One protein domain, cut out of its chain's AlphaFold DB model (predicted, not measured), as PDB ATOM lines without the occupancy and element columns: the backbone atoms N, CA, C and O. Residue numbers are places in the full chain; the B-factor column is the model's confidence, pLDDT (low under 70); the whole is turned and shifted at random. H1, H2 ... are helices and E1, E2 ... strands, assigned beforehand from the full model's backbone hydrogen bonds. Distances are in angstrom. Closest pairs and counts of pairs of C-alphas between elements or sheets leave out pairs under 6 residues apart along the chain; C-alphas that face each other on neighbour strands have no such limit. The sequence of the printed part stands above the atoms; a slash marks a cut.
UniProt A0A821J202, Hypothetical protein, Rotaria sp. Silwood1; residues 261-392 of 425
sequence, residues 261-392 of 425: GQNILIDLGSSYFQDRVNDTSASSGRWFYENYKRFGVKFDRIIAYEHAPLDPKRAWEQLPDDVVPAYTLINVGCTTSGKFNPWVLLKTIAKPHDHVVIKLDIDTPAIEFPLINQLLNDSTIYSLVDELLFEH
ATOM      1  N   GLY A 261      20.386  38.578 -46.982       82.44
ATOM      2  CA  GLY A 261      20.987  39.377 -45.911       82.44
ATOM      3  C   GLY A 261      22.400  38.885 -45.603       82.44
ATOM      4  O   GLY A 261      22.650  37.680 -45.630       82.44
ATOM      5  N   GLN A 262      23.318  39.810 -45.345       92.06
ATOM      6  CA  GLN A 262      24.700  39.535 -44.957       92.06
ATOM      7  C   GLN A 262      24.838  39.563 -43.431       92.06
ATOM      8  O   GLN A 262      24.179  40.355 -42.770       92.06
ATOM      9  N   ASN A 263      25.734  38.760 -42.863       91.81
ATOM     10  CA  ASN A 263      26.219  38.959 -41.498       91.81
ATOM     11  C   ASN A 263      27.492  39.814 -41.570       91.81
ATOM     12  O   ASN A 263      28.494  39.396 -42.157       91.81
ATOM     13  N   ILE A 264      27.457  41.006 -40.988       96.12
ATOM     14  CA  ILE A 264      28.530  41.999 -41.057       96.12
ATOM     15  C   ILE A 264      29.043  42.254 -39.642       96.12
ATOM     16  O   ILE A 264      28.271  42.624 -38.764       96.12
ATOM     17  N   LEU A 265      30.346  42.086 -39.434       97.12
ATOM     18  CA  LEU A 265      31.048  42.564 -38.245       97.12
ATOM     19  C   LEU A 265      31.818  43.834 -38.604       97.12
ATOM     20  O   LEU A 265      32.587  43.835 -39.566       97.12
ATOM     21  N   ILE A 266      31.635  44.896 -37.827       97.88
ATOM     22  CA  ILE A 266      32.464  46.100 -37.870       97.88
ATOM     23  C   ILE A 266      33.183  46.213 -36.526       97.88
ATOM     24  O   ILE A 266      32.558  46.481 -35.505       97.88
ATOM     25  N   ASP A 267      34.487  45.978 -36.537       97.38
ATOM     26  CA  ASP A 267      35.377  46.012 -35.381       97.38
ATOM     27  C   ASP A 267      36.182  47.317 -35.405       97.38
ATOM     28  O   ASP A 267      37.081  47.488 -36.233       97.38
ATOM     29  N   LEU A 268      35.798  48.279 -34.564       97.44
ATOM     30  CA  LEU A 268      36.454  49.576 -34.448       97.44
ATOM     31  C   LEU A 268      37.475  49.511 -33.307       97.44
ATOM     32  O   LEU A 268      37.068  49.345 -32.159       97.44
ATOM     33  N   GLY A 269      38.762  49.629 -33.660       95.56
ATOM     34  CA  GLY A 269      39.919  49.373 -32.789       95.56
ATOM     35  C   GLY A 269      40.222  47.878 -32.666       95.56
ATOM     36  O   GLY A 269      40.169  47.284 -31.593       95.56
ATOM     37  N   SER A 270      40.444  47.218 -33.802       93.31
ATOM     38  CA  SER A 270      40.495  45.755 -33.868       93.31
ATOM     39  C   SER A 270      41.787  45.133 -33.341       93.31
ATOM     40  O   SER A 270      41.783  43.954 -32.983       93.31
ATOM     41  N   SER A 271      42.905  45.868 -33.344       93.31
ATOM     42  CA  SER A 271      44.266  45.333 -33.188       93.31
ATOM     43  C   SER A 271      44.570  44.164 -34.155       93.31
ATOM     44  O   SER A 271      43.957  44.036 -35.224       93.31
ATOM     45  N   TYR A 272      45.542  43.305 -33.821       94.94
ATOM     46  CA  TYR A 272      45.806  42.060 -34.544       94.94
ATOM     47  C   TYR A 272      44.763  40.979 -34.191       94.94
ATOM     48  O   TYR A 272      44.542  40.665 -33.027       94.94
ATOM     49  N   PHE A 273      44.219  40.290 -35.202       93.00
ATOM     50  CA  PHE A 273      43.295  39.161 -35.040       93.00
ATOM     51  C   PHE A 273      43.816  38.054 -34.101       93.00
ATOM     52  O   PHE A 273      43.018  37.402 -33.436       93.00
ATOM     53  N   GLN A 274      45.127  37.832 -33.982       89.69
ATOM     54  CA  GLN A 274      45.718  36.911 -33.002       89.69
ATOM     55  C   GLN A 274      46.807  37.588 -32.161       89.69
ATOM     56  O   GLN A 274      47.901  37.041 -32.013       89.69
ATOM     57  N   ASP A 275      46.541  38.774 -31.607       78.81
ATOM     58  CA  ASP A 275      47.588  39.515 -30.889       78.81
ATOM     59  C   ASP A 275      48.175  38.748 -29.687       78.81
ATOM     60  O   ASP A 275      49.368  38.844 -29.393       78.81
ATOM     61  N   ARG A 276      47.370  37.886 -29.048       74.94
ATOM     62  CA  ARG A 276      47.802  36.991 -27.966       74.94
ATOM     63  C   ARG A 276      47.514  35.536 -28.328       74.94
ATOM     64  O   ARG A 276      46.384  35.067 -28.256       74.94
ATOM     65  N   VAL A 277      48.566  34.800 -28.698       61.97
ATOM     66  CA  VAL A 277      48.497  33.433 -29.265       61.97
ATOM     67  C   VAL A 277      47.681  32.450 -28.404       61.97
ATOM     68  O   VAL A 277      47.040  31.554 -28.948       61.97
ATOM     69  N   ASN A 278      47.634  32.653 -27.084       68.31
ATOM     70  CA  ASN A 278      46.934  31.775 -26.139       68.31
ATOM     71  C   ASN A 278      45.715  32.417 -25.464       68.31
ATOM     72  O   ASN A 278      45.135  31.806 -24.570       68.31
ATOM     73  N   ASP A 279      45.338  33.629 -25.865       67.25
ATOM     74  CA  ASP A 279      44.250  34.367 -25.239       67.25
ATOM     75  C   ASP A 279      43.281  34.873 -26.307       67.25
ATOM     76  O   ASP A 279      43.440  35.935 -26.904       67.25
ATOM     77  N   THR A 280      42.261  34.054 -26.560       60.91
ATOM     78  CA  THR A 280      41.166  34.363 -27.483       60.91
ATOM     79  C   THR A 280      40.312  35.533 -27.010       60.91
ATOM     80  O   THR A 280      39.550  36.056 -27.816       60.91
ATOM     81  N   SER A 281      40.377  35.910 -25.726       63.94
ATOM     82  CA  SER A 281      39.570  37.006 -25.188       63.94
ATOM     83  C   SER A 281      40.152  38.371 -25.537       63.94
ATOM     84  O   SER A 281      39.388  39.243 -25.924       63.94
ATOM     85  N   ALA A 282      41.482  38.495 -25.558       69.38
ATOM     86  CA  ALA A 282      42.170  39.758 -25.824       69.38
ATOM     87  C   ALA A 282      42.074  40.270 -27.273       69.38
ATOM     88  O   ALA A 282      42.335  41.437 -27.534       69.38
ATOM     89  N   SER A 283      41.746  39.409 -28.245       84.19
ATOM     90  CA  SER A 283      41.529  39.836 -29.632       84.19
ATOM     91  C   SER A 283      40.044  39.824 -29.947       84.19
ATOM     92  O   SER A 283      39.448  38.773 -30.201       84.19
ATOM     93  N   SER A 284      39.450  41.013 -29.961       85.75
ATOM     94  CA  SER A 284      38.017  41.208 -30.176       85.75
ATOM     95  C   SER A 284      37.530  40.577 -31.477       85.75
ATOM     96  O   SER A 284      36.588  39.782 -31.455       85.75
ATOM     97  N   GLY A 285      38.209  40.841 -32.596       90.88
ATOM     98  CA  GLY A 285      37.845  40.277 -33.895       90.88
ATOM     99  C   GLY A 285      37.817  38.746 -33.894       90.88
ATOM    100  O   GLY A 285      36.883  38.139 -34.427       90.88
ATOM    101  N   ARG A 286      38.789  38.106 -33.228       92.06
ATOM    102  CA  ARG A 286      38.810  36.647 -33.060       92.06
ATOM    103  C   ARG A 286      37.717  36.165 -32.122       92.06
ATOM    104  O   ARG A 286      37.049  35.187 -32.451       92.06
ATOM    105  N   TRP A 287      37.506  36.848 -31.000       91.19
ATOM    106  CA  TRP A 287      36.464  36.508 -30.039       91.19
ATOM    107  C   TRP A 287      35.082  36.502 -30.699       91.19
ATOM    108  O   TRP A 287      34.349  35.516 -30.575       91.19
ATOM    109  N   PHE A 288      34.738  37.548 -31.460       92.00
ATOM    110  CA  PHE A 288      33.474  37.606 -32.194       92.00
ATOM    111  C   PHE A 288      33.382  36.487 -33.223       92.00
ATOM    112  O   PHE A 288      32.397  35.749 -33.244       92.00
ATOM    113  N   TYR A 289      34.412  36.319 -34.049       93.50
ATOM    114  CA  TYR A 289      34.429  35.266 -35.055       93.50
ATOM    115  C   TYR A 289      34.195  33.876 -34.440       93.50
ATOM    116  O   TYR A 289      33.302  33.155 -34.887       93.50
ATOM    117  N   GLU A 290      34.935  33.504 -33.394       92.06
ATOM    118  CA  GLU A 290      34.827  32.184 -32.766       92.06
ATOM    119  C   GLU A 290      33.470  31.983 -32.073       92.06
ATOM    120  O   GLU A 290      32.846  30.928 -32.236       92.06
ATOM    121  N   ASN A 291      32.964  32.992 -31.355       88.31
ATOM    122  CA  ASN A 291      31.685  32.880 -30.654       88.31
ATOM    123  C   ASN A 291      30.499  32.805 -31.622       88.31
ATOM    124  O   ASN A 291      29.657  31.917 -31.488       88.31
ATOM    125  N   TYR A 292      30.443  33.659 -32.644       89.00
ATOM    126  CA  TYR A 292      29.387  33.584 -33.656       89.00
ATOM    127  C   TYR A 292      29.472  32.282 -34.465       89.00
ATOM    128  O   TYR A 292      28.448  31.616 -34.667       89.00
ATOM    129  N   LYS A 293      30.684  31.840 -34.829       88.94
ATOM    130  CA  LYS A 293      30.910  30.561 -35.520       88.94
ATOM    131  C   LYS A 293      30.452  29.365 -34.692       88.94
ATOM    132  O   LYS A 293      29.851  28.448 -35.254       88.94
ATOM    133  N   ARG A 294      30.648  29.373 -33.368       84.56
ATOM    134  CA  ARG A 294      30.129  28.335 -32.455       84.56
ATOM    135  C   ARG A 294      28.607  28.226 -32.507       84.56
ATOM    136  O   ARG A 294      28.060  27.135 -32.361       84.56
ATOM    137  N   PHE A 295      27.921  29.335 -32.764       79.50
ATOM    138  CA  PHE A 295      26.485  29.340 -33.004       79.50
ATOM    139  C   PHE A 295      26.131  29.083 -34.471       79.50
ATOM    140  O   PHE A 295      24.974  29.197 -34.827       79.50
ATOM    141  N   GLY A 296      27.058  28.707 -35.350       83.44
ATOM    142  CA  GLY A 296      26.767  28.479 -36.767       83.44
ATOM    143  C   GLY A 296      26.390  29.762 -37.511       83.44
ATOM    144  O   GLY A 296      25.572  29.725 -38.429       83.44
ATOM    145  N   VAL A 297      26.929  30.901 -37.076       84.19
ATOM    146  CA  VAL A 297      26.863  32.175 -37.793       84.19
ATOM    147  C   VAL A 297      28.227  32.430 -38.404       84.19
ATOM    148  O   VAL A 297      29.228  32.467 -37.694       84.19
ATOM    149  N   LYS A 298      28.264  32.610 -39.720       91.44
ATOM    150  CA  LYS A 298      29.466  33.028 -40.432       91.44
ATOM    151  C   LYS A 298      29.301  34.488 -40.826       91.44
ATOM    152  O   LYS A 298      28.263  34.838 -41.375       91.44
ATOM    153  N   PHE A 299      30.313  35.309 -40.564       93.88
ATOM    154  CA  PHE A 299      30.360  36.664 -41.099       93.88
ATOM    155  C   PHE A 299      30.697  36.630 -42.591       93.88
ATOM    156  O   PHE A 299      31.677  36.009 -43.005       93.88
ATOM    157  N   ASP A 300      29.872  37.300 -43.387       95.50
ATOM    158  CA  ASP A 300      30.093  37.526 -44.815       95.50
ATOM    159  C   ASP A 300      31.060  38.691 -45.041       95.50
ATOM    160  O   ASP A 300      31.731  38.762 -46.070       95.50
ATOM    161  N   ARG A 301      31.132  39.607 -44.067       97.50
ATOM    162  CA  ARG A 301      32.069  40.729 -44.028       97.50
ATOM    163  C   ARG A 301      32.574  40.941 -42.606       97.50
ATOM    164  O   ARG A 301      31.780  40.964 -41.669       97.50
ATOM    165  N   ILE A 302      33.876  41.152 -42.467       97.81
ATOM    166  CA  ILE A 302      34.523  41.625 -41.245       97.81
ATOM    167  C   ILE A 302      35.328  42.864 -41.622       97.81
ATOM    168  O   ILE A 302      36.301  42.768 -42.367       97.81
ATOM    169  N   ILE A 303      34.902  44.024 -41.142       98.31
ATOM    170  CA  ILE A 303      35.580  45.296 -41.361       98.31
ATOM    171  C   ILE A 303      36.314  45.660 -40.079       98.31
ATOM    172  O   ILE A 303      35.675  45.896 -39.061       98.31
ATOM    173  N   ALA A 304      37.635  45.716 -40.141       97.69
ATOM    174  CA  ALA A 304      38.501  45.983 -39.005       97.69
ATOM    175  C   ALA A 304      39.164  47.356 -39.166       97.69
ATOM    176  O   ALA A 304      39.908  47.565 -40.125       97.69
ATOM    177  N   TYR A 305      38.874  48.293 -38.265       98.00
ATOM    178  CA  TYR A 305      39.547  49.590 -38.186       98.00
ATOM    179  C   TYR A 305      40.641  49.541 -37.130       98.00
ATOM    180  O   TYR A 305      40.386  49.130 -36.002       98.00
ATOM    181  N   GLU A 306      41.827  50.035 -37.473       96.94
ATOM    182  CA  GLU A 306      42.937  50.151 -36.531       96.94
ATOM    183  C   GLU A 306      43.735  51.428 -36.804       96.94
ATOM    184  O   GLU A 306      44.157  51.673 -37.940       96.94
ATOM    185  N   HIS A 307      43.936  52.243 -35.765       96.94
ATOM    186  CA  HIS A 307      44.712  53.477 -35.853       96.94
ATOM    187  C   HIS A 307      46.217  53.199 -35.843       96.94
ATOM    188  O   HIS A 307      46.957  53.810 -36.618       96.94
ATOM    189  N   ALA A 308      46.666  52.290 -34.977       95.94
ATOM    190  CA  ALA A 308      48.067  51.941 -34.840       95.94
ATOM    191  C   ALA A 308      48.574  51.248 -36.115       95.94
ATOM    192  O   ALA A 308      47.917  50.346 -36.632       95.94
ATOM    193  N   PRO A 309      49.745  51.617 -36.651       96.50
ATOM    194  CA  PRO A 309      50.269  50.966 -37.845       96.50
ATOM    195  C   PRO A 309      50.522  49.476 -37.572       96.50
ATOM    196  O   PRO A 309      51.300  49.118 -36.687       96.50
ATOM    197  N   LEU A 310      49.879  48.610 -38.352       96.25
ATOM    198  CA  LEU A 310      50.069  47.164 -38.305       96.25
ATOM    199  C   LEU A 310      51.003  46.720 -39.432       96.25
ATOM    200  O   LEU A 310      50.982  47.274 -40.531       96.25
ATOM    201  N   ASP A 311      51.796  45.676 -39.188       97.06
ATOM    202  CA  ASP A 311      52.521  44.997 -40.259       97.06
ATOM    203  C   ASP A 311      51.514  44.232 -41.133       97.06
ATOM    204  O   ASP A 311      50.851  43.319 -40.625       97.06
ATOM    205  N   PRO A 312      51.374  44.556 -42.435       95.94
ATOM    206  CA  PRO A 312      50.347  43.942 -43.267       95.94
ATOM    207  C   PRO A 312      50.512  42.427 -43.353       95.94
ATOM    208  O   PRO A 312      49.535  41.694 -43.246       95.94
ATOM    209  N   LYS A 313      51.747  41.937 -43.504       96.62
ATOM    210  CA  LYS A 313      52.006  40.503 -43.640       96.62
ATOM    211  C   LYS A 313      51.519  39.748 -42.400       96.62
ATOM    212  O   LYS A 313      50.701  38.841 -42.535       96.62
ATOM    213  N   ARG A 314      51.928  40.182 -41.204       95.94
ATOM    214  CA  ARG A 314      51.461  39.621 -39.929       95.94
ATOM    215  C   ARG A 314      49.945  39.737 -39.777       95.94
ATOM    216  O   ARG A 314      49.315  38.788 -39.318       95.94
ATOM    217  N   ALA A 315      49.357  40.872 -40.162       95.44
ATOM    218  CA  ALA A 315      47.920  41.100 -40.037       95.44
ATOM    219  C   ALA A 315      47.083  40.097 -40.850       95.44
ATOM    220  O   ALA A 315      46.022  39.684 -40.379       95.44
ATOM    221  N   TRP A 316      47.575  39.678 -42.021       96.88
ATOM    222  CA  TRP A 316      46.915  38.697 -42.887       96.88
ATOM    223  C   TRP A 316      47.268  37.239 -42.546       96.88
ATOM    224  O   TRP A 316      46.383  36.390 -42.592       96.88
ATOM    225  N   GLU A 317      48.514  36.929 -42.165       96.12
ATOM    226  CA  GLU A 317      48.973  35.550 -41.877       96.12
ATOM    227  C   GLU A 317      48.278  34.894 -40.669       96.12
ATOM    228  O   GLU A 317      48.237  33.672 -40.555       96.12
ATOM    229  N   GLN A 318      47.718  35.695 -39.767       95.00
ATOM    230  CA  GLN A 318      46.994  35.234 -38.578       95.00
ATOM    231  C   GLN A 318      45.508  34.914 -38.821       95.00
ATOM    232  O   GLN A 318      44.818  34.446 -37.910       95.00
ATOM    233  N   LEU A 319      44.967  35.235 -39.996       96.12
ATOM    234  CA  LEU A 319      43.550  35.024 -40.275       96.12
ATOM    235  C   LEU A 319      43.288  33.547 -40.596       96.12
ATOM    236  O   LEU A 319      44.038  32.950 -41.365       96.12
ATOM    237  N   PRO A 320      42.206  32.948 -40.072       96.12
ATOM    238  CA  PRO A 320      41.738  31.652 -40.548       96.12
ATOM    239  C   PRO A 320      41.408  31.695 -42.047       96.12
ATOM    240  O   PRO A 320      40.838  32.677 -42.528       96.12
ATOM    241  N   ASP A 321      41.681  30.609 -42.775       97.06
ATOM    242  CA  ASP A 321      41.460  30.532 -44.230       97.06
ATOM    243  C   ASP A 321      40.027  30.907 -44.651       97.06
ATOM    244  O   ASP A 321      39.811  31.533 -45.689       97.06
ATOM    245  N   ASP A 322      39.023  30.554 -43.840       95.94
ATOM    246  CA  ASP A 322      37.615  30.848 -44.118       95.94
ATOM    247  C   ASP A 322      37.214  32.310 -43.856       95.94
ATOM    248  O   ASP A 322      36.124  32.711 -44.285       95.94
ATOM    249  N   VAL A 323      38.074  33.081 -43.182       96.88
ATOM    250  CA  VAL A 323      37.905  34.505 -42.850       96.88
ATOM    251  C   VAL A 323      38.569  35.415 -43.874       96.88
ATOM    252  O   VAL A 323      38.008  36.464 -44.182       96.88
ATOM    253  N   VAL A 324      39.711  35.009 -44.444       97.44
ATOM    254  CA  VAL A 324      40.469  35.790 -45.443       97.44
ATOM    255  C   VAL A 324      39.579  36.464 -46.504       97.44
ATOM    256  O   VAL A 324      39.720  37.671 -46.688       97.44
ATOM    257  N   PRO A 325      38.628  35.776 -47.174       97.56
ATOM    258  CA  PRO A 325      37.804  36.417 -48.204       97.56
ATOM    259  C   PRO A 325      36.760  37.412 -47.667       97.56
ATOM    260  O   PRO A 325      36.247  38.218 -48.438       97.56
ATOM    261  N   ALA A 326      36.414  37.345 -46.380       97.00
ATOM    262  CA  ALA A 326      35.438  38.228 -45.740       97.00
ATOM    263  C   ALA A 326      36.095  39.424 -45.033       97.00
ATOM    264  O   ALA A 326      35.407  40.387 -44.694       97.00
ATOM    265  N   TYR A 327      37.406  39.368 -44.786       98.06
ATOM    266  CA  TYR A 327      38.117  40.332 -43.957       98.06
ATOM    267  C   TYR A 327      38.609  41.540 -44.758       98.06
ATOM    268  O   TYR A 327      39.171  41.417 -45.843       98.06
ATOM    269  N   THR A 328      38.405  42.734 -44.212       98.00
ATOM    270  CA  THR A 328      38.921  43.998 -44.742       98.00
ATOM    271  C   THR A 328      39.569  44.775 -43.608       98.00
ATOM    272  O   THR A 328      38.882  45.184 -42.674       98.00
ATOM    273  N   LEU A 329      40.878  45.015 -43.715       97.75
ATOM    274  CA  LEU A 329      41.618  45.873 -42.793       97.75
ATOM    275  C   LEU A 329      41.658  47.311 -43.317       97.75
ATOM    276  O   LEU A 329      42.184  47.579 -44.398       97.75
ATOM    277  N   ILE A 330      41.147  48.239 -42.518       97.94
ATOM    278  CA  ILE A 330      41.244  49.683 -42.706       97.94
ATOM    279  C   ILE A 330      42.222  50.196 -41.646       97.94
ATOM    280  O   ILE A 330      41.833  50.578 -40.546       97.94
ATOM    281  N   ASN A 331      43.520  50.169 -41.966       97.62
ATOM    282  CA  ASN A 331      44.572  50.579 -41.034       97.62
ATOM    283  C   ASN A 331      44.777  52.104 -41.033       97.62
ATOM    284  O   ASN A 331      45.840  52.625 -41.365       97.62
ATOM    285  N   VAL A 332      43.687  52.810 -40.744       96.94
ATOM    286  CA  VAL A 332      43.627  54.243 -40.479       96.94
ATOM    287  C   VAL A 332      42.634  54.471 -39.341       96.94
ATOM    288  O   VAL A 332      41.633  53.765 -39.234       96.94
ATOM    289  N   GLY A 333      42.892  55.477 -38.505       95.75
ATOM    290  CA  GLY A 333      41.997  55.802 -37.393       95.75
ATOM    291  C   GLY A 333      40.610  56.253 -37.860       95.75
ATOM    292  O   GLY A 333      40.477  56.945 -38.875       95.75
ATOM    293  N   CYS A 334      39.585  55.884 -37.091       97.56
ATOM    294  CA  CYS A 334      38.222  56.374 -37.277       97.56
ATOM    295  C   CYS A 334      38.156  57.895 -37.113       97.56
ATOM    296  O   CYS A 334      38.863  58.487 -36.297       97.56
ATOM    297  N   THR A 335      37.244  58.531 -37.841       98.00
ATOM    298  CA  THR A 335      36.947  59.958 -37.687       98.00
ATOM    299  C   THR A 335      35.469  60.177 -37.398       98.00
ATOM    300  O   THR A 335      34.613  59.372 -37.745       98.00
ATOM    301  N   THR A 336      35.124  61.316 -36.804       97.81
ATOM    302  CA  THR A 336      33.721  61.682 -36.545       97.81
ATOM    303  C   THR A 336      33.042  62.293 -37.777       97.81
ATOM    304  O   THR A 336      31.844  62.553 -37.780       97.81
ATOM    305  N   SER A 337      33.772  62.513 -38.871       97.62
ATOM    306  CA  SER A 337      33.250  63.046 -40.136       97.62
ATOM    307  C   SER A 337      34.108  62.602 -41.323       97.62
ATOM    308  O   SER A 337      35.213  62.089 -41.146       97.62
ATOM    309  N   GLY A 338      33.619  62.795 -42.549       96.88
ATOM    310  CA  GLY A 338      34.360  62.457 -43.766       96.88
ATOM    311  C   GLY A 338      34.408  60.954 -44.070       96.88
ATOM    312  O   GLY A 338      33.593  60.175 -43.586       96.88
ATOM    313  N   LYS A 339      35.356  60.549 -44.923       96.56
ATOM    314  CA  LYS A 339      35.399  59.198 -45.520       96.56
ATOM    315  C   LYS A 339      35.789  58.067 -44.562       96.56
ATOM    316  O   LYS A 339      35.552  56.913 -44.891       96.56
ATOM    317  N   PHE A 340      36.402  58.394 -43.423       97.56
ATOM    318  CA  PHE A 340      36.800  57.429 -42.391       97.56
ATOM    319  C   PHE A 340      35.854  57.445 -41.185       97.56
ATOM    320  O   PHE A 340      36.156  56.862 -40.146       97.56
ATOM    321  N   ASN A 341      34.691  58.093 -41.324       98.38
ATOM    322  CA  ASN A 341      33.601  57.896 -40.388       98.38
ATOM    323  C   ASN A 341      32.965  56.517 -40.655       98.38
ATOM    324  O   ASN A 341      32.458  56.293 -41.763       98.38
ATOM    325  N   PRO A 342      32.956  55.599 -39.669       98.19
ATOM    326  CA  PRO A 342      32.461  54.236 -39.860       98.19
ATOM    327  C   PRO A 342      30.981  54.189 -40.255       98.19
ATOM    328  O   PRO A 342      30.551  53.265 -40.944       98.19
ATOM    329  N   TRP A 343      30.197  55.211 -39.911       98.19
ATOM    330  CA  TRP A 343      28.782  55.287 -40.261       98.19
ATOM    331  C   TRP A 343      28.545  55.588 -41.738       98.19
ATOM    332  O   TRP A 343      27.550  55.134 -42.303       98.19
ATOM    333  N   VAL A 344      29.466  56.296 -42.397       98.06
ATOM    334  CA  VAL A 344      29.416  56.493 -43.856       98.06
ATOM    335  C   VAL A 344      29.609  55.155 -44.567       98.06
ATOM    336  O   VAL A 344      28.871  54.833 -45.501       98.06
ATOM    337  N   LEU A 345      30.560  54.347 -44.089       97.56
ATOM    338  CA  LEU A 345      30.777  52.999 -44.602       97.56
ATOM    339  C   LEU A 345      29.557  52.108 -44.344       97.56
ATOM    340  O   LEU A 345      29.066  51.489 -45.284       97.56
ATOM    341  N   LEU A 346      29.040  52.088 -43.111       97.88
ATOM    342  CA  LEU A 346      27.879  51.280 -42.730       97.88
ATOM    343  C   LEU A 346      26.681  51.540 -43.652       97.88
ATOM    344  O   LEU A 346      26.156  50.599 -44.238       97.88
ATOM    345  N   LYS A 347      26.305  52.809 -43.862       97.44
ATOM    346  CA  LYS A 347      25.203  53.187 -44.770       97.44
ATOM    347  C   LYS A 347      25.425  52.762 -46.222       97.44
ATOM    348  O   LYS A 347      24.467  52.667 -46.983       97.44
ATOM    349  N   THR A 348      26.679  52.561 -46.620       97.12
ATOM    350  CA  THR A 348      27.045  52.155 -47.980       97.12
ATOM    351  C   THR A 348      26.962  50.641 -48.159       97.12
ATOM    352  O   THR A 348      26.573  50.174 -49.230       97.12
ATOM    353  N   ILE A 349      27.351  49.867 -47.140       97.00
ATOM    354  CA  ILE A 349      27.502  48.410 -47.260       97.00
ATOM    355  C   ILE A 349      26.328  47.620 -46.688       97.00
ATOM    356  O   ILE A 349      26.090  46.510 -47.158       97.00
ATOM    357  N   ALA A 350      25.626  48.168 -45.695       95.88
ATOM    358  CA  ALA A 350      24.563  47.477 -44.985       95.88
ATOM    359  C   ALA A 350      23.179  47.853 -45.516       95.88
ATOM    360  O   ALA A 350      22.926  48.957 -46.003       95.88
ATOM    361  N   LYS A 351      22.258  46.910 -45.380       91.19
ATOM    362  CA  LYS A 351      20.848  47.018 -45.732       91.19
ATOM    363  C   LYS A 351      19.999  46.686 -44.505       91.19
ATOM    364  O   LYS A 351      20.442  45.920 -43.658       91.19
ATOM    365  N   PRO A 352      18.726  47.118 -44.453       85.00
ATOM    366  CA  PRO A 352      17.836  46.828 -43.318       85.00
ATOM    367  C   PRO A 352      17.553  45.340 -43.030       85.00
ATOM    368  O   PRO A 352      16.811  45.026 -42.108       85.00
ATOM    369  N   HIS A 353      18.030  44.421 -43.873       80.75
ATOM    370  CA  HIS A 353      17.862  42.975 -43.706       80.75
ATOM    371  C   HIS A 353      19.188  42.235 -43.494       80.75
ATOM    372  O   HIS A 353      19.180  41.004 -43.456       80.75
ATOM    373  N   ASP A 354      20.297  42.968 -43.405       87.00
ATOM    374  CA  ASP A 354      21.573  42.424 -42.957       87.00
ATOM    375  C   ASP A 354      21.549  42.279 -41.430       87.00
ATOM    376  O   ASP A 354      20.776  42.957 -40.759       87.00
ATOM    377  N   HIS A 355      22.383  41.385 -40.901       87.56
ATOM    378  CA  HIS A 355      22.671  41.276 -39.475       87.56
ATOM    379  C   HIS A 355      23.999  41.978 -39.198       87.56
ATOM    380  O   HIS A 355      25.048  41.501 -39.633       87.56
ATOM    381  N   VAL A 356      23.961  43.110 -38.506       92.56
ATOM    382  CA  VAL A 356      25.132  43.965 -38.283       92.56
ATOM    383  C   VAL A 356      25.517  43.981 -36.809       92.56
ATOM    384  O   VAL A 356      24.748  44.404 -35.944       92.56
ATOM    385  N   VAL A 357      26.752  43.562 -36.547       93.62
ATOM    386  CA  VAL A 357      27.404  43.590 -35.238       93.62
ATOM    387  C   VAL A 357      28.497  44.646 -35.272       93.62
ATOM    388  O   VAL A 357      29.348  44.632 -36.161       93.62
ATOM    389  N   ILE A 358      28.488  45.552 -34.304       95.94
ATOM    390  CA  ILE A 358      29.478  46.616 -34.180       95.94
ATOM    391  C   ILE A 358      30.168  46.493 -32.834       95.94
ATOM    392  O   ILE A 358      29.506  46.420 -31.803       95.94
ATOM    393  N   LYS A 359      31.496  46.511 -32.856       95.19
ATOM    394  CA  LYS A 359      32.338  46.725 -31.684       95.19
ATOM    395  C   LYS A 359      32.954  48.119 -31.781       95.19
ATOM    396  O   LYS A 359      33.531  48.450 -32.814       95.19
ATOM    397  N   LEU A 360      32.810  48.925 -30.735       95.12
ATOM    398  CA  LEU A 360      33.396  50.253 -30.594       95.12
ATOM    399  C   LEU A 360      34.308  50.279 -29.370       95.12
ATOM    400  O   LEU A 360      33.819  50.225 -28.248       95.12
ATOM    401  N   ASP A 361      35.612  50.329 -29.610       93.31
ATOM    402  CA  ASP A 361      36.646  50.369 -28.574       93.31
ATOM    403  C   ASP A 361      37.953  50.784 -29.264       93.31
ATOM    404  O   ASP A 361      38.643  49.962 -29.859       93.31
ATOM    405  N   ILE A 362      38.160  52.100 -29.335       93.56
ATOM    406  CA  ILE A 362      39.237  52.809 -30.050       93.56
ATOM    407  C   ILE A 362      40.219  53.442 -29.037       93.56
ATOM    408  O   ILE A 362      41.084  54.228 -29.423       93.56
ATOM    409  N   ASP A 363      40.044  53.193 -27.734       91.06
ATOM    410  CA  ASP A 363      40.822  53.805 -26.641       91.06
ATOM    411  C   ASP A 363      40.843  55.350 -26.678       91.06
ATOM    412  O   ASP A 363      41.744  56.008 -26.155       91.06
ATOM    413  N   THR A 364      39.875  55.978 -27.359       91.94
ATOM    414  CA  THR A 364      39.838  57.433 -27.567       91.94
ATOM    415  C   THR A 364      38.423  57.971 -27.343       91.94
ATOM    416  O   THR A 364      37.678  58.182 -28.311       91.94
ATOM    417  N   PRO A 365      38.052  58.292 -26.090       90.06
ATOM    418  CA  PRO A 365      36.692  58.711 -25.746       90.06
ATOM    419  C   PRO A 365      36.197  59.930 -26.544       90.06
ATOM    420  O   PRO A 365      35.037  60.007 -26.957       90.06
ATOM    421  N   ALA A 366      37.107  60.858 -26.869       91.69
ATOM    422  CA  ALA A 366      36.823  62.037 -27.692       91.69
ATOM    423  C   ALA A 366      36.363  61.713 -29.130       91.69
ATOM    424  O   ALA A 366      35.813  62.585 -29.803       91.69
ATOM    425  N   ILE A 367      36.583  60.487 -29.616       94.94
ATOM    426  CA  ILE A 367      36.084  59.983 -30.903       94.94
ATOM    427  C   ILE A 367      34.858  59.091 -30.685       94.94
ATOM    428  O   ILE A 367      33.859  59.246 -31.390       94.94
ATOM    429  N   GLU A 368      34.907  58.193 -29.701       93.25
ATOM    430  CA  GLU A 368      33.847  57.218 -29.424       93.25
ATOM    431  C   GLU A 368      32.513  57.882 -29.079       93.25
ATOM    432  O   GLU A 368      31.489  57.543 -29.676       93.25
ATOM    433  N   PHE A 369      32.500  58.887 -28.197       90.38
ATOM    434  CA  PHE A 369      31.244  59.533 -27.807       90.38
ATOM    435  C   PHE A 369      30.569  60.285 -28.947       90.38
ATOM    436  O   PHE A 369      29.363  60.108 -29.135       90.38
ATOM    437  N   PRO A 370      31.275  61.096 -29.759       94.81
ATOM    438  CA  PRO A 370      30.665  61.636 -30.963       94.81
ATOM    439  C   PRO A 370      30.110  60.557 -31.902       94.81
ATOM    440  O   PRO A 370      29.049  60.777 -32.485       94.81
ATOM    441  N   LEU A 371      30.765  59.397 -32.034       96.25
ATOM    442  CA  LEU A 371      30.249  58.291 -32.849       96.25
ATOM    443  C   LEU A 371      28.966  57.692 -32.254       96.25
ATOM    444  O   LEU A 371      27.992  57.528 -32.991       96.25
ATOM    445  N   ILE A 372      28.920  57.446 -30.942       93.62
ATOM    446  CA  ILE A 372      27.707  57.007 -30.231       93.62
ATOM    447  C   ILE A 372      26.580  58.035 -30.385       93.62
ATOM    448  O   ILE A 372      25.451  57.676 -30.710       93.62
ATOM    449  N   ASN A 373      26.882  59.324 -30.231       92.81
ATOM    450  CA  ASN A 373      25.909  60.400 -30.405       92.81
ATOM    451  C   ASN A 373      25.367  60.464 -31.836       92.81
ATOM    452  O   ASN A 373      24.183  60.734 -32.029       92.81
ATOM    453  N   GLN A 374      26.191  60.206 -32.852       95.62
ATOM    454  CA  GLN A 374      25.717  60.109 -34.234       95.62
ATOM    455  C   GLN A 374      24.781  58.917 -34.427       95.62
ATOM    456  O   GLN A 374      23.708  59.077 -35.001       95.62
ATOM    457  N   LEU A 375      25.157  57.751 -33.902       94.25
ATOM    458  CA  LEU A 375      24.345  56.537 -33.953       94.25
ATOM    459  C   LEU A 375      22.983  56.728 -33.258       94.25
ATOM    460  O   LEU A 375      21.960  56.305 -33.787       94.25
ATOM    461  N   LEU A 376      22.954  57.427 -32.120       88.81
ATOM    462  CA  LEU A 376      21.737  57.769 -31.374       88.81
ATOM    463  C   LEU A 376      20.819  58.760 -32.098       88.81
ATOM    464  O   LEU A 376      19.597  58.646 -32.015       88.81
ATOM    465  N   ASN A 377      21.401  59.764 -32.755       93.50
ATOM    466  CA  ASN A 377      20.651  60.882 -33.331       93.50
ATOM    467  C   ASN A 377      20.269  60.675 -34.802       93.50
ATOM    468  O   ASN A 377      19.490  61.457 -35.346       93.50
ATOM    469  N   ASP A 378      20.801  59.645 -35.457       94.19
ATOM    470  CA  ASP A 378      20.532  59.356 -36.859       94.19
ATOM    471  C   ASP A 378      19.741  58.057 -37.009       94.19
ATOM    472  O   ASP A 378      20.266  56.948 -36.851       94.19
ATOM    473  N   SER A 379      18.470  58.198 -37.390       90.44
ATOM    474  CA  SER A 379      17.584  57.047 -37.517       90.44
ATOM    475  C   SER A 379      17.970  56.055 -38.595       90.44
ATOM    476  O   SER A 379      17.671  54.865 -38.487       90.44
ATOM    477  N   THR A 380      18.689  56.527 -39.609       92.81
ATOM    478  CA  THR A 380      19.191  55.662 -40.668       92.81
ATOM    479  C   THR A 380      20.312  54.771 -40.152       92.81
ATOM    480  O   THR A 380      20.343  53.599 -40.509       92.81
ATOM    481  N   ILE A 381      21.178  55.280 -39.267       93.81
ATOM    482  CA  ILE A 381      22.275  54.504 -38.677       93.81
ATOM    483  C   ILE A 381      21.716  53.472 -37.705       93.81
ATOM    484  O   ILE A 381      21.978  52.288 -37.898       93.81
ATOM    485  N   TYR A 382      20.925  53.883 -36.699       88.31
ATOM    486  CA  TYR A 382      20.455  52.924 -35.688       88.31
ATOM    487  C   TYR A 382      19.654  51.782 -36.323       88.31
ATOM    488  O   TYR A 382      19.723  50.654 -35.851       88.31
ATOM    489  N   SER A 383      18.902  52.052 -37.399       85.50
ATOM    490  CA  SER A 383      18.072  51.038 -38.063       85.50
ATOM    491  C   SER A 383      18.869  49.954 -38.798       85.50
ATOM    492  O   SER A 383      18.284  48.961 -39.223       85.50
ATOM    493  N   LEU A 384      20.179  50.159 -38.968       91.38
ATOM    494  CA  LEU A 384      21.098  49.227 -39.616       91.38
ATOM    495  C   LEU A 384      21.938  48.428 -38.615       91.38
ATOM    496  O   LEU A 384      22.744  47.625 -39.062       91.38
ATOM    497  N   VAL A 385      21.819  48.668 -37.305       91.31
ATOM    498  CA  VAL A 385      22.661  48.029 -36.282       91.31
ATOM    499  C   VAL A 385      21.816  47.111 -35.415       91.31
ATOM    500  O   VAL A 385      20.910  47.569 -34.720       91.31
ATOM    501  N   ASP A 386      22.143  45.822 -35.416       86.44
ATOM    502  CA  ASP A 386      21.461  44.839 -34.574       86.44
ATOM    503  C   ASP A 386      22.129  44.714 -33.205       86.44
ATOM    504  O   ASP A 386      21.448  44.647 -32.184       86.44
ATOM    505  N   GLU A 387      23.461  44.693 -33.165       89.69
ATOM    506  CA  GLU A 387      24.229  44.525 -31.931       89.69
ATOM    507  C   GLU A 387      25.335  45.571 -31.850       89.69
ATOM    508  O   GLU A 387      26.124  45.715 -32.783       89.69
ATOM    509  N   LEU A 388      25.402  46.282 -30.723       91.56
ATOM    510  CA  LEU A 388      26.476  47.222 -30.431       91.56
ATOM    511  C   LEU A 388      27.162  46.811 -29.135       91.56
ATOM    512  O   LEU A 388      26.544  46.771 -28.074       91.56
ATOM    513  N   LEU A 389      28.460  46.574 -29.218       90.62
ATOM    514  CA  LEU A 389      29.335  46.377 -28.082       90.62
ATOM    515  C   LEU A 389      30.256  47.594 -28.019       90.62
ATOM    516  O   LEU A 389      30.897  47.928 -29.006       90.62
ATOM    517  N   PHE A 390      30.264  48.290 -26.895       90.56
ATOM    518  CA  PHE A 390      30.963  49.548 -26.688       90.56
ATOM    519  C   PHE A 390      31.737  49.482 -25.371       90.56
ATOM    520  O   PHE A 390      31.120  49.362 -24.316       90.56
ATOM    521  N   GLU A 391      33.063  49.562 -25.418       87.19
ATOM    522  CA  GLU A 391      33.878  49.687 -24.206       87.19
ATOM    523  C   GLU A 391      33.748  51.102 -23.653       87.19
ATOM    524  O   GLU A 391      34.166  52.075 -24.279       87.19
ATOM    525  N   HIS A 392      33.113  51.241 -22.490       87.38
ATOM    526  CA  HIS A 392      32.909  52.564 -21.914       87.38
ATOM    527  C   HIS A 392      33.999  52.899 -20.905       87.38
ATOM    528  O   HIS A 392      33.869  52.617 -19.712       87.38
TER     529      HIS A 392
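What this domain is: This is residues 261 to 392 of the 425 residues of the protein "Hypothetical protein" of Rotaria sp. Silwood1 (UniProt A0A821J202). A twisted sheet of five parallel strands runs through the domain, with H1 over one face and H3 over the other, both above E1 and along the strands. H2 lies out past the edge strand E3 and H4 only grazes the sheet, while the short H5 packs on H3. The 132 printed residues hold five named helices and five named strands in the order E1 H1 E2 H2 E3 H3 E4 H4 H5 E5, and the sheet order is E3 E2 E1 E4 E5. The class is mixed, helices and strands; the whole is compact, with a radius of gyration of the C-alphas of 14.1 A and spans of 39 by 31 by 24 A.

How they stand to each other: E1, residues 263 to 268, is parallel to E2, residues 301 to 305, at 6 degrees, with N 267 and O 303 2.8 A apart. Between them in the chain, H1, residues 284 to 294, is on the sheet at a height of 10.2 A, along E1 at 13 degrees on the local plane; the C-alphas of Asp 267 and Gly 285 are closest, 6.4 A apart. E1, H1, E2 form a strand-helix-strand unit, two parallel neighbour strands with a helix between, with a right-handed crossover. E2, H2 and E3 form another, also right-handed; H2, residues 312 to 317, only grazes the sheet, and E3, residues 327 to 330, is parallel to E2 at 24 degrees, with N 328 and O 302 2.8 A apart. H3, residues 342 to 349, is on the opposite face from H1, at a height of 10.1 A over the sheet; it lies over E1 and runs along the strands, at 18 degrees to E1 on the local plane. E3, H3 and E4, residues 355 to 360, form a split unit, with E2 and E1 between its strands, and its crossover is right-handed. E4 is parallel to E1 at 9 degrees, N 266 and O 357 being 2.8 A apart. H4, residues 365 to 377, and H5, residues 379 to 382, touch only at the corner, with the C-alphas of Leu 375 and Ile 381 closest at 5.5 A. H5 touches H3, the C-alphas of Trp 343 and Ile 381 being closest at 6.7 A. E4, H4, H5 and E5, residues 387 to 390, form a further strand-helix-strand unit, whose crossover is right-handed too; E4 and E5 are parallel at 3 degrees, with N 389 and O 358 2.8 A apart, within hydrogen-bond range. Every O i to N i+4 pair is within hydrogen-bond range in H1, H2 and H3, and 8 of 9 in H4; H5 is too short for such a pair.

Where its parts are: E1 begins at C-alpha 263 (26.219, 38.959, -41.498) and is 16.3 A long. H1 is 15.3 A, E4 16.6 A and H4 17.9 A. E5 ends at C-alpha 390 (30.963, 49.548, -26.688).

The domain as a whole: The C-alphas of Asn 278 and Ser 379, the two farthest apart, are 40.4 A apart. The printed part has no cut. The links E1 to H1 and E3 to H3 are long, and residues 277 to 282 have pLDDT under 70.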